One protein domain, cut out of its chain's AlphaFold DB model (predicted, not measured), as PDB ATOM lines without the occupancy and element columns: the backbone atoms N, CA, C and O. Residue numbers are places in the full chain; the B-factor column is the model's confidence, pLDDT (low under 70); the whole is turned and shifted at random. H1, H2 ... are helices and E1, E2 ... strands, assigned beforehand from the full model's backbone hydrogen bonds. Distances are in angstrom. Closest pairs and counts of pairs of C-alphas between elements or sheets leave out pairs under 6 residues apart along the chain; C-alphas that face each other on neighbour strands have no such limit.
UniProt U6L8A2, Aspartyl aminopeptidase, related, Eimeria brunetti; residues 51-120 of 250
ATOM      1  N   GLY A  51      30.969  -4.397 -12.908       91.19
ATOM      2  CA  GLY A  51      30.589  -3.337 -13.834       91.19
ATOM      3  C   GLY A  51      31.755  -2.610 -14.508       91.19
ATOM      4  O   GLY A  51      31.488  -1.838 -15.416       91.19
ATOM      5  N   SER A  52      33.025  -2.826 -14.135       96.75
ATOM      6  CA  SER A  52      34.224  -2.209 -14.746       96.75
ATOM      7  C   SER A  52      35.493  -3.030 -14.454       96.75
ATOM      8  O   SER A  52      35.459  -3.812 -13.508       96.75
ATOM      9  N   PRO A  53      36.644  -2.785 -15.124       97.25
ATOM     10  CA  PRO A  53      37.902  -3.481 -14.809       97.25
ATOM     11  C   PRO A  53      38.295  -3.370 -13.330       97.25
ATOM     12  O   PRO A  53      38.763  -4.330 -12.730       97.25
ATOM     13  N   TYR A  54      38.029  -2.206 -12.723       97.69
ATOM     14  CA  TYR A  54      38.247  -1.984 -11.293       97.69
ATOM     15  C   TYR A  54      37.402  -2.894 -10.390       97.69
ATOM     16  O   TYR A  54      37.908  -3.433  -9.411       97.69
ATOM     17  N   HIS A  55      36.132  -3.115 -10.742       97.75
ATOM     18  CA  HIS A  55      35.267  -4.046 -10.021       97.75
ATOM     19  C   HIS A  55      35.700  -5.494 -10.251       97.75
ATOM     20  O   HIS A  55      35.668  -6.277  -9.309       97.75
ATOM     21  N   SER A  56      36.144  -5.844 -11.464       97.44
ATOM     22  CA  SER A  56      36.698  -7.172 -11.760       97.44
ATOM     23  C   SER A  56      37.913  -7.471 -10.888       97.44
ATOM     24  O   SER A  56      37.963  -8.515 -10.249       97.44
ATOM     25  N   VAL A  57      38.862  -6.534 -10.795       98.06
ATOM     26  CA  VAL A  57      40.034  -6.680  -9.919       98.06
ATOM     27  C   VAL A  57      39.639  -6.768  -8.454       98.06
ATOM     28  O   VAL A  57      40.180  -7.616  -7.753       98.06
ATOM     29  N   GLN A  58      38.699  -5.939  -7.988       97.62
ATOM     30  CA  GLN A  58      38.236  -6.017  -6.604       97.62
ATOM     31  C   GLN A  58      37.583  -7.372  -6.307       97.62
ATOM     32  O   GLN A  58      37.934  -8.004  -5.322       97.62
ATOM     33  N   ALA A  59      36.711  -7.868  -7.188       97.12
ATOM     34  CA  ALA A  59      36.066  -9.166  -7.013       97.12
ATOM     35  C   ALA A  59      37.076 -10.325  -7.012       97.12
ATOM     36  O   ALA A  59      36.948 -11.246  -6.210       97.12
ATOM     37  N   VAL A  60      38.098 -10.283  -7.875       97.62
ATOM     38  CA  VAL A  60      39.176 -11.287  -7.869       97.62
ATOM     39  C   VAL A  60      40.021 -11.178  -6.597       97.62
ATOM     40  O   VAL A  60      40.354 -12.204  -6.016       97.62
ATOM     41  N   ALA A  61      40.329  -9.968  -6.127       98.06
ATOM     42  CA  ALA A  61      41.039  -9.768  -4.865       98.06
ATOM     43  C   ALA A  61      40.252 -10.329  -3.670       98.06
ATOM     44  O   ALA A  61      40.842 -11.003  -2.829       98.06
ATOM     45  N   ASP A  62      38.930 -10.129  -3.629       97.19
ATOM     46  CA  ASP A  62      38.058 -10.712  -2.601       97.19
ATOM     47  C   ASP A  62      38.111 -12.252  -2.645       97.19
ATOM     48  O   ASP A  62      38.270 -12.902  -1.614       97.19
ATOM     49  N   ILE A  63      38.035 -12.848  -3.844       97.00
ATOM     50  CA  ILE A  63      38.138 -14.307  -4.040       97.00
ATOM     51  C   ILE A  63      39.492 -14.838  -3.554       97.00
ATOM     52  O   ILE A  63      39.535 -15.853  -2.866       97.00
ATOM     53  N   LEU A  64      40.587 -14.162  -3.906       98.31
ATOM     54  CA  LEU A  64      41.943 -14.556  -3.517       98.31
ATOM     55  C   LEU A  64      42.156 -14.427  -2.008       98.31
ATOM     56  O   LEU A  64      42.716 -15.331  -1.392       98.31
ATOM     57  N   THR A  65      41.654 -13.349  -1.406       98.00
ATOM     58  CA  THR A  65      41.711 -13.130   0.046       98.00
ATOM     59  C   THR A  65      40.954 -14.231   0.789       98.00
ATOM     60  O   THR A  65      41.484 -14.808   1.731       98.00
ATOM     61  N   ASN A  66      39.765 -14.610   0.306       97.50
ATOM     62  CA  ASN A  66      38.986 -15.725   0.858       97.50
ATOM     63  C   ASN A  66      39.632 -17.108   0.635       97.50
ATOM     64  O   ASN A  66      39.161 -18.093   1.195       97.50
ATOM     65  N   ALA A  67      40.677 -17.195  -0.194       97.62
ATOM     66  CA  ALA A  67      41.462 -18.403  -0.454       97.62
ATOM     67  C   ALA A  67      42.858 -18.363   0.212       97.62
ATOM     68  O   ALA A  67      43.763 -19.110  -0.196       97.62
ATOM     69  N   ASP A  68      43.020 -17.483   1.206       97.88
ATOM     70  CA  ASP A  68      44.225 -17.271   2.016       97.88
ATOM     71  C   ASP A  68      45.435 -16.745   1.232       97.88
ATOM     72  O   ASP A  68      46.587 -17.010   1.584       97.88
ATOM     73  N   PHE A  69      45.206 -16.009   0.143       98.50
ATOM     74  CA  PHE A  69      46.286 -15.277  -0.510       98.50
ATOM     75  C   PHE A  69      46.585 -13.975   0.236       98.50
ATOM     76  O   PHE A  69      45.682 -13.231   0.614       98.50
ATOM     77  N   VAL A  70      47.871 -13.654   0.356       98.12
ATOM     78  CA  VAL A  70      48.346 -12.406   0.957       98.12
ATOM     79  C   VAL A  70      48.502 -11.330  -0.116       98.12
ATOM     80  O   VAL A  70      49.201 -11.526  -1.114       98.12
ATOM     81  N   GLU A  71      47.878 -10.169   0.093       98.12
ATOM     82  CA  GLU A  71      48.099  -9.011  -0.772       98.12
ATOM     83  C   GLU A  71      49.483  -8.398  -0.521       98.12
ATOM     84  O   GLU A  71      49.830  -8.018   0.598       98.12
ATOM     85  N   LEU A  72      50.264  -8.251  -1.586       98.25
ATOM     86  CA  LEU A  72      51.562  -7.596  -1.582       98.25
ATOM     87  C   LEU A  72      51.429  -6.145  -2.043       98.25
ATOM     88  O   LEU A  72      50.806  -5.842  -3.062       98.25
ATOM     89  N   ASN A  73      52.094  -5.238  -1.327       96.25
ATOM     90  CA  ASN A  73      52.211  -3.845  -1.738       96.25
ATOM     91  C   ASN A  73      53.442  -3.671  -2.637       96.25
ATOM     92  O   ASN A  73      54.580  -3.857  -2.203       96.25
ATOM     93  N   GLU A  74      53.216  -3.274  -3.890       95.94
ATOM     94  CA  GLU A  74      54.263  -3.063  -4.899       95.94
ATOM     95  C   GLU A  74      55.317  -2.012  -4.492       95.94
ATOM     96  O   GLU A  74      56.429  -2.014  -5.009       95.94
ATOM     97  N   ARG A  75      55.001  -1.126  -3.540       95.75
ATOM     98  CA  ARG A  75      55.913  -0.075  -3.056       95.75
ATOM     99  C   ARG A  75      56.828  -0.523  -1.919       95.75
ATOM    100  O   ARG A  75      57.669   0.254  -1.478       95.75
ATOM    101  N   THR A  76      56.646  -1.734  -1.406       96.50
ATOM    102  CA  THR A  76      57.402  -2.262  -0.263       96.50
ATOM    103  C   THR A  76      58.170  -3.513  -0.655       96.50
ATOM    104  O   THR A  76      57.775  -4.219  -1.579       96.50
ATOM    105  N   LYS A  77      59.253  -3.822   0.067       97.19
ATOM    106  CA  LYS A  77      59.976  -5.085  -0.115       97.19
ATOM    107  C   LYS A  77      59.056  -6.260   0.223       97.19
ATOM    108  O   LYS A  77      58.438  -6.268   1.283       97.19
ATOM    109  N   TRP A  78      58.992  -7.251  -0.660       97.56
ATOM    110  CA  TRP A  78      58.173  -8.442  -0.448       97.56
ATOM    111  C   TRP A  78      58.923  -9.493   0.366       97.56
ATOM    112  O   TRP A  78      60.114  -9.721   0.146       97.56
ATOM    113  N   ASN A  79      58.204 -10.157   1.271       94.62
ATOM    114  CA  ASN A  79      58.644 -11.398   1.894       94.62
ATOM    115  C   ASN A  79      57.862 -12.551   1.256       94.62
ATOM    116  O   ASN A  79      56.711 -12.792   1.611       94.62
ATOM    117  N   VAL A  80      58.458 -13.188   0.249       95.62
ATOM    118  CA  VAL A  80      57.837 -14.282  -0.506       95.62
ATOM    119  C   VAL A  80      58.472 -15.592  -0.068       95.62
ATOM    120  O   VAL A  80      59.679 -15.783  -0.209       95.62
ATOM    121  N   GLU A  81      57.641 -16.499   0.430       95.25
ATOM    122  CA  GLU A  81      58.065 -17.776   0.995       95.25
ATOM    123  C   GLU A  81      57.535 -18.945   0.163       95.25
ATOM    124  O   GLU A  81      56.499 -18.855  -0.502       95.25
ATOM    125  N   ARG A  82      58.262 -20.064   0.192       95.44
ATOM    126  CA  ARG A  82      57.838 -21.310  -0.458       95.44
ATOM    127  C   ARG A  82      56.614 -21.868   0.265       95.44
ATOM    128  O   ARG A  82      56.528 -21.776   1.481       95.44
ATOM    129  N   GLY A  83      55.665 -22.415  -0.486       96.00
ATOM    130  CA  GLY A  83      54.338 -22.783   0.019       96.00
ATOM    131  C   GLY A  83      53.374 -21.594   0.156       96.00
ATOM    132  O   GLY A  83      52.180 -21.801   0.361       96.00
ATOM    133  N   GLY A  84      53.855 -20.353   0.008       97.56
ATOM    134  CA  GLY A  84      53.039 -19.151   0.151       97.56
ATOM    135  C   GLY A  84      52.160 -18.843  -1.067       97.56
ATOM    136  O   GLY A  84      52.476 -19.197  -2.209       97.56
ATOM    137  N   LYS A  85      51.057 -18.131  -0.813       98.50
ATOM    138  CA  LYS A  85      50.084 -17.658  -1.805       98.50
ATOM    139  C   LYS A  85      50.013 -16.137  -1.754       98.50
ATOM    140  O   LYS A  85      49.762 -15.570  -0.692       98.50
ATOM    141  N   PHE A  86      50.203 -15.475  -2.887       98.69
ATOM    142  CA  PHE A  86      50.334 -14.021  -2.923       98.69
ATOM    143  C   PHE A  86      49.626 -13.411  -4.125       98.69
ATOM    144  O   PHE A  86      49.517 -14.036  -5.183       98.69
ATOM    145  N   PHE A  87      49.179 -12.166  -3.995       98.62
ATOM    146  CA  PHE A  87      48.721 -11.383  -5.138       98.62
ATOM    147  C   PHE A  87      49.121  -9.918  -5.022       98.62
ATOM    148  O   PHE A  87      49.355  -9.405  -3.937       98.62
ATOM    149  N   VAL A  88      49.190  -9.233  -6.157       98.38
ATOM    150  CA  VAL A  88      49.489  -7.802  -6.241       98.38
ATOM    151  C   VAL A  88      48.514  -7.135  -7.200       98.38
ATOM    152  O   VAL A  88      48.135  -7.707  -8.228       98.38
ATOM    153  N   ARG A  89      48.109  -5.908  -6.873       97.50
ATOM    154  CA  ARG A  89      47.272  -5.062  -7.726       97.50
ATOM    155  C   ARG A  89      48.063  -3.863  -8.222       97.50
ATOM    156  O   ARG A  89      48.793  -3.231  -7.466       97.50
ATOM    157  N   ARG A  90      47.840  -3.492  -9.482       96.38
ATOM    158  CA  ARG A  90      48.375  -2.258 -10.070       96.38
ATOM    159  C   ARG A  90      47.240  -1.423 -10.647       96.38
ATOM    160  O   ARG A  90      46.390  -1.930 -11.383       96.38
ATOM    161  N   ASN A  91      47.208  -0.137 -10.276       94.50
ATOM    162  CA  ASN A  91      46.153   0.832 -10.631       94.50
ATOM    163  C   ASN A  91      44.719   0.411 -10.222       94.50
ATOM    164  O   ASN A  91      43.732   1.024 -10.636       94.50
ATOM    165  N   ASN A  92      44.593  -0.660  -9.433       95.06
ATOM    166  CA  ASN A  92      43.343  -1.370  -9.172       95.06
ATOM    167  C   ASN A  92      42.619  -1.852 -10.444       95.06
ATOM    168  O   ASN A  92      41.437  -2.152 -10.381       95.06
ATOM    169  N   SER A  93      43.294  -1.926 -11.598       96.44
ATOM    170  CA  SER A  93      42.723  -2.404 -12.873       96.44
ATOM    171  C   SER A  93      43.432  -3.639 -13.429       96.44
ATOM    172  O   SER A  93      42.908  -4.287 -14.329       96.44
ATOM    173  N   CYS A  94      44.597  -3.978 -12.880       97.88
ATOM    174  CA  CYS A  94      45.343  -5.197 -13.156       97.88
ATOM    175  C   CYS A  94      45.612  -5.930 -11.835       97.88
ATOM    176  O   CYS A  94      45.848  -5.287 -10.806       97.88
ATOM    177  N   ILE A  95      45.578  -7.258 -11.879       98.25
ATOM    178  CA  ILE A  95      45.874  -8.133 -10.749       98.25
ATOM    179  C   ILE A  95      46.710  -9.312 -11.235       98.25
ATOM    180  O   ILE A  95      46.433  -9.876 -12.292       98.25
ATOM    181  N   ALA A  96      47.728  -9.669 -10.461       98.31
ATOM    182  CA  ALA A  96      48.522 -10.870 -10.665       98.31
ATOM    183  C   ALA A  96      48.536 -11.662  -9.359       98.31
ATOM    184  O   ALA A  96      48.807 -11.096  -8.302       98.31
ATOM    185  N   ALA A  97      48.238 -12.955  -9.439       98.38
ATOM    186  CA  ALA A  97      48.254 -13.872  -8.308       98.38
ATOM    187  C   ALA A  97      49.189 -15.037  -8.612       98.38
ATOM    188  O   ALA A  97      49.279 -15.481  -9.758       98.38
ATOM    189  N   PHE A  98      49.891 -15.523  -7.596       98.25
ATOM    190  CA  PHE A  98      50.835 -16.618  -7.737       98.25
ATOM    191  C   PHE A  98      50.925 -17.443  -6.453       98.25
ATOM    192  O   PHE A  98      50.713 -16.947  -5.346       98.25
ATOM    193  N   VAL A  99      51.249 -18.722  -6.624       98.12
ATOM    194  CA  VAL A  99      51.530 -19.664  -5.538       98.12
ATOM    195  C   VAL A  99      52.955 -20.155  -5.722       98.12
ATOM    196  O   VAL A  99      53.328 -20.583  -6.817       98.12
ATOM    197  N   VAL A 100      53.760 -20.078  -4.669       97.38
ATOM    198  CA  VAL A 100      55.144 -20.547  -4.702       97.38
ATOM    199  C   VAL A 100      55.162 -22.004  -4.271       97.38
ATOM    200  O   VAL A 100      54.809 -22.321  -3.140       97.38
ATOM    201  N   GLY A 101      55.583 -22.910  -5.152       96.00
ATOM    202  CA  GLY A 101      55.696 -24.327  -4.802       96.00
ATOM    203  C   GLY A 101      56.710 -24.560  -3.676       96.00
ATOM    204  O   GLY A 101      57.760 -23.921  -3.637       96.00
ATOM    205  N   GLU A 102      56.434 -25.512  -2.784       95.44
ATOM    206  CA  GLU A 102      57.293 -25.823  -1.626       95.44
ATOM    207  C   GLU A 102      58.738 -26.164  -2.025       95.44
ATOM    208  O   GLU A 102      59.700 -25.797  -1.350       95.44
ATOM    209  N   ARG A 103      58.907 -26.820  -3.180       94.06
ATOM    210  CA  ARG A 103      60.210 -27.242  -3.710       94.06
ATOM    211  C   ARG A 103      60.829 -26.278  -4.722       94.06
ATOM    212  O   ARG A 103      61.904 -26.576  -5.233       94.06
ATOM    213  N   PHE A 104      60.186 -25.143  -5.011       94.44
ATOM    214  CA  PHE A 104      60.617 -24.212  -6.058       94.44
ATOM    215  C   PHE A 104      62.075 -23.769  -5.859       94.44
ATOM    216  O   PHE A 104      62.370 -23.049  -4.911       94.44
ATOM    217  N   GLY A 105      62.996 -24.201  -6.724       89.69
ATOM    218  CA  GLY A 105      64.415 -23.853  -6.633       89.69
ATOM    219  C   GLY A 105      65.183 -24.523  -5.487       89.69
ATOM    220  O   GLY A 105      66.186 -23.963  -5.057       89.69
ATOM    221  N   LEU A 106      64.726 -25.648  -4.905       88.88
ATOM    222  CA  LEU A 106      65.523 -26.404  -3.906       88.88
ATOM    223  C   LEU A 106      66.710 -27.143  -4.545       88.88
ATOM    224  O   LEU A 106      67.777 -27.223  -3.953       88.88
ATOM    225  N   ASP A 107      66.517 -27.685  -5.738       89.75
ATOM    226  CA  ASP A 107      67.469 -28.527  -6.474       89.75
ATOM    227  C   ASP A 107      68.101 -27.779  -7.659       89.75
ATOM    228  O   ASP A 107      68.585 -28.383  -8.613       89.75
ATOM    229  N   GLY A 108      68.061 -26.444  -7.622       85.00
ATOM    230  CA  GLY A 108      68.473 -25.597  -8.740       85.00
ATOM    231  C   GLY A 108      67.489 -25.592  -9.915       85.00
ATOM    232  O   GLY A 108      67.770 -24.945 -10.921       85.00
ATOM    233  N   THR A 109      66.332 -26.257  -9.795       85.38
ATOM    234  CA  THR A 109      65.285 -26.267 -10.824       85.38
ATOM    235  C   THR A 109      64.070 -25.437 -10.406       85.38
ATOM    236  O   THR A 109      63.677 -25.386  -9.240       85.38
ATOM    237  N   GLY A 110      63.460 -24.740 -11.362       88.19
ATOM    238  CA  GLY A 110      62.281 -23.913 -11.131       88.19
ATOM    239  C   GLY A 110      61.679 -23.449 -12.450       88.19
ATOM    240  O   GLY A 110      62.382 -23.291 -13.445       88.19
ATOM    241  N   GLY A 111      60.367 -23.246 -12.463       93.56
ATOM    242  CA  GLY A 111      59.641 -22.782 -13.637       93.56
ATOM    243  C   GLY A 111      58.337 -22.107 -13.244       93.56
ATOM    244  O   GLY A 111      57.850 -22.273 -12.125       93.56
ATOM    245  N   PHE A 112      57.778 -21.342 -14.174       95.75
ATOM    246  CA  PHE A 112      56.505 -20.659 -13.993       95.75
ATOM    247  C   PHE A 112      55.452 -21.312 -14.883       95.75
ATOM    248  O   PHE A 112      55.637 -21.415 -16.093       95.75
ATOM    249  N   CYS A 113      54.335 -21.725 -14.287       96.75
ATOM    250  CA  CYS A 113      53.124 -22.061 -15.026       96.75
ATOM    251  C   CYS A 113      52.216 -20.832 -15.000       96.75
ATOM    252  O   CYS A 113      51.724 -20.449 -13.940       96.75
ATOM    253  N   VAL A 114      52.050 -20.177 -16.150       97.31
ATOM    254  CA  VAL A 114      51.355 -18.890 -16.240       97.31
ATOM    255  C   VAL A 114      50.108 -19.038 -17.094       97.31
ATOM    256  O   VAL A 114      50.172 -19.482 -18.237       97.31
ATOM    257  N   THR A 115      48.971 -18.618 -16.545       97.94
ATOM    258  CA  THR A 115      47.745 -18.358 -17.303       97.94
ATOM    259  C   THR A 115      47.473 -16.864 -17.254       97.94
ATOM    260  O   THR A 115      47.527 -16.263 -16.182       97.94
ATOM    261  N   ALA A 116      47.199 -16.261 -18.408       96.94
ATOM    262  CA  ALA A 116      46.956 -14.830 -18.528       96.94
ATOM    263  C   ALA A 116      45.613 -14.565 -19.211       96.94
ATOM    264  O   ALA A 116      45.234 -15.243 -20.165       96.94
ATOM    265  N   THR A 117      44.905 -13.559 -18.711       96.81
ATOM    266  CA  THR A 117      43.656 -13.029 -19.272       96.81
ATOM    267  C   THR A 117      43.660 -11.503 -19.084       96.81
ATOM    268  O   THR A 117      44.615 -10.950 -18.533       96.81
ATOM    269  N   HIS A 118      42.626 -10.805 -19.552       97.38
ATOM    270  CA  HIS A 118      42.475  -9.364 -19.365       97.38
ATOM    271  C   HIS A 118      41.157  -9.029 -18.642       97.38
ATOM    272  O   HIS A 118      40.186  -9.784 -18.691       97.38
ATOM    273  N   THR A 119      41.131  -7.904 -17.922       97.00
ATOM    274  CA  THR A 119      40.018  -7.496 -17.034       97.00
ATOM    275  C   THR A 119      39.028  -6.533 -17.689       97.00
ATOM    276  O   THR A 119      38.004  -6.181 -17.096       97.00
ATOM    277  N   ASP A 120      39.342  -6.052 -18.885       96.44
ATOM    278  CA  ASP A 120      38.594  -5.036 -19.601       96.44
ATOM    279  C   ASP A 120      37.756  -5.602 -20.746       96.44
ATOM    280  O   ASP A 120      37.866  -6.752 -21.160       96.44
TER     281      ASP A 120
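AT A GLANCE: This is residues 51 to 120 of the 250 residues of the protein "Aspartyl aminopeptidase, related" of Eimeria brunetti (UniProt U6L8A2). A small sheet of three strands has one helix, H1, over one face and running along the strands, which makes two layers; after E3 a long tail, residues 100 to 120, runs out past the sheet and folds back. The printed part has 70 residues, with one named helix and three named strands in the order H1, E1, E2, E3. The sheet runs E1, E2, E3 and is mixed; the class is mixed, helices and strands, with 28 residues, under half, in named elements. The whole is only just loose, close to compact, with a radius of gyration of the C-alphas of 13.4 A, and elongated, spanning 45 by 24 by 22 A.

HOW THE PARTS SIT: Start at the inner strand E2, residues 85 to 90. On one side find the edge strand E3, residues 94 to 99, its antiparallel neighbour at 166 degrees and its partner in a hairpin; N 88 and O 96 are 2.9 A apart, within hydrogen-bond range. On the other side the edge strand E1, residues 70 to 72, is parallel to E2 at 39 degrees, with N 72 and O 87 at 2.8 A. E1 and E3 are apart. H1, residues 53 to 65, is on the sheet at a height of 9.1 A, over E2 and E3, and runs along the strands, at 18 degrees to E2 on the local plane. The closest C-alphas of H1 and E3 are those of Val 57 and Ile 95, 6.1 A apart. In H1 every O i to N i+4 pair is within hydrogen-bond range.

IN THESE COORDINATES: Find C-alpha 53 at (37.902, -3.481, -14.809); from there H1 runs 18.1 A to C-alpha 65. E1 measures 6.3 A and E2 17.6 A. E3 runs 17.5 A, ending at C-alpha 99, (51.530, -19.664, -5.538).

THE WHOLE: The farthest C-alphas, Gly 51 and Asp 107, are 45.3 A apart. The link E1 to E2 is long, 12 residues. The printed part has no cut, and no printed residue is under 70 in pLDDT.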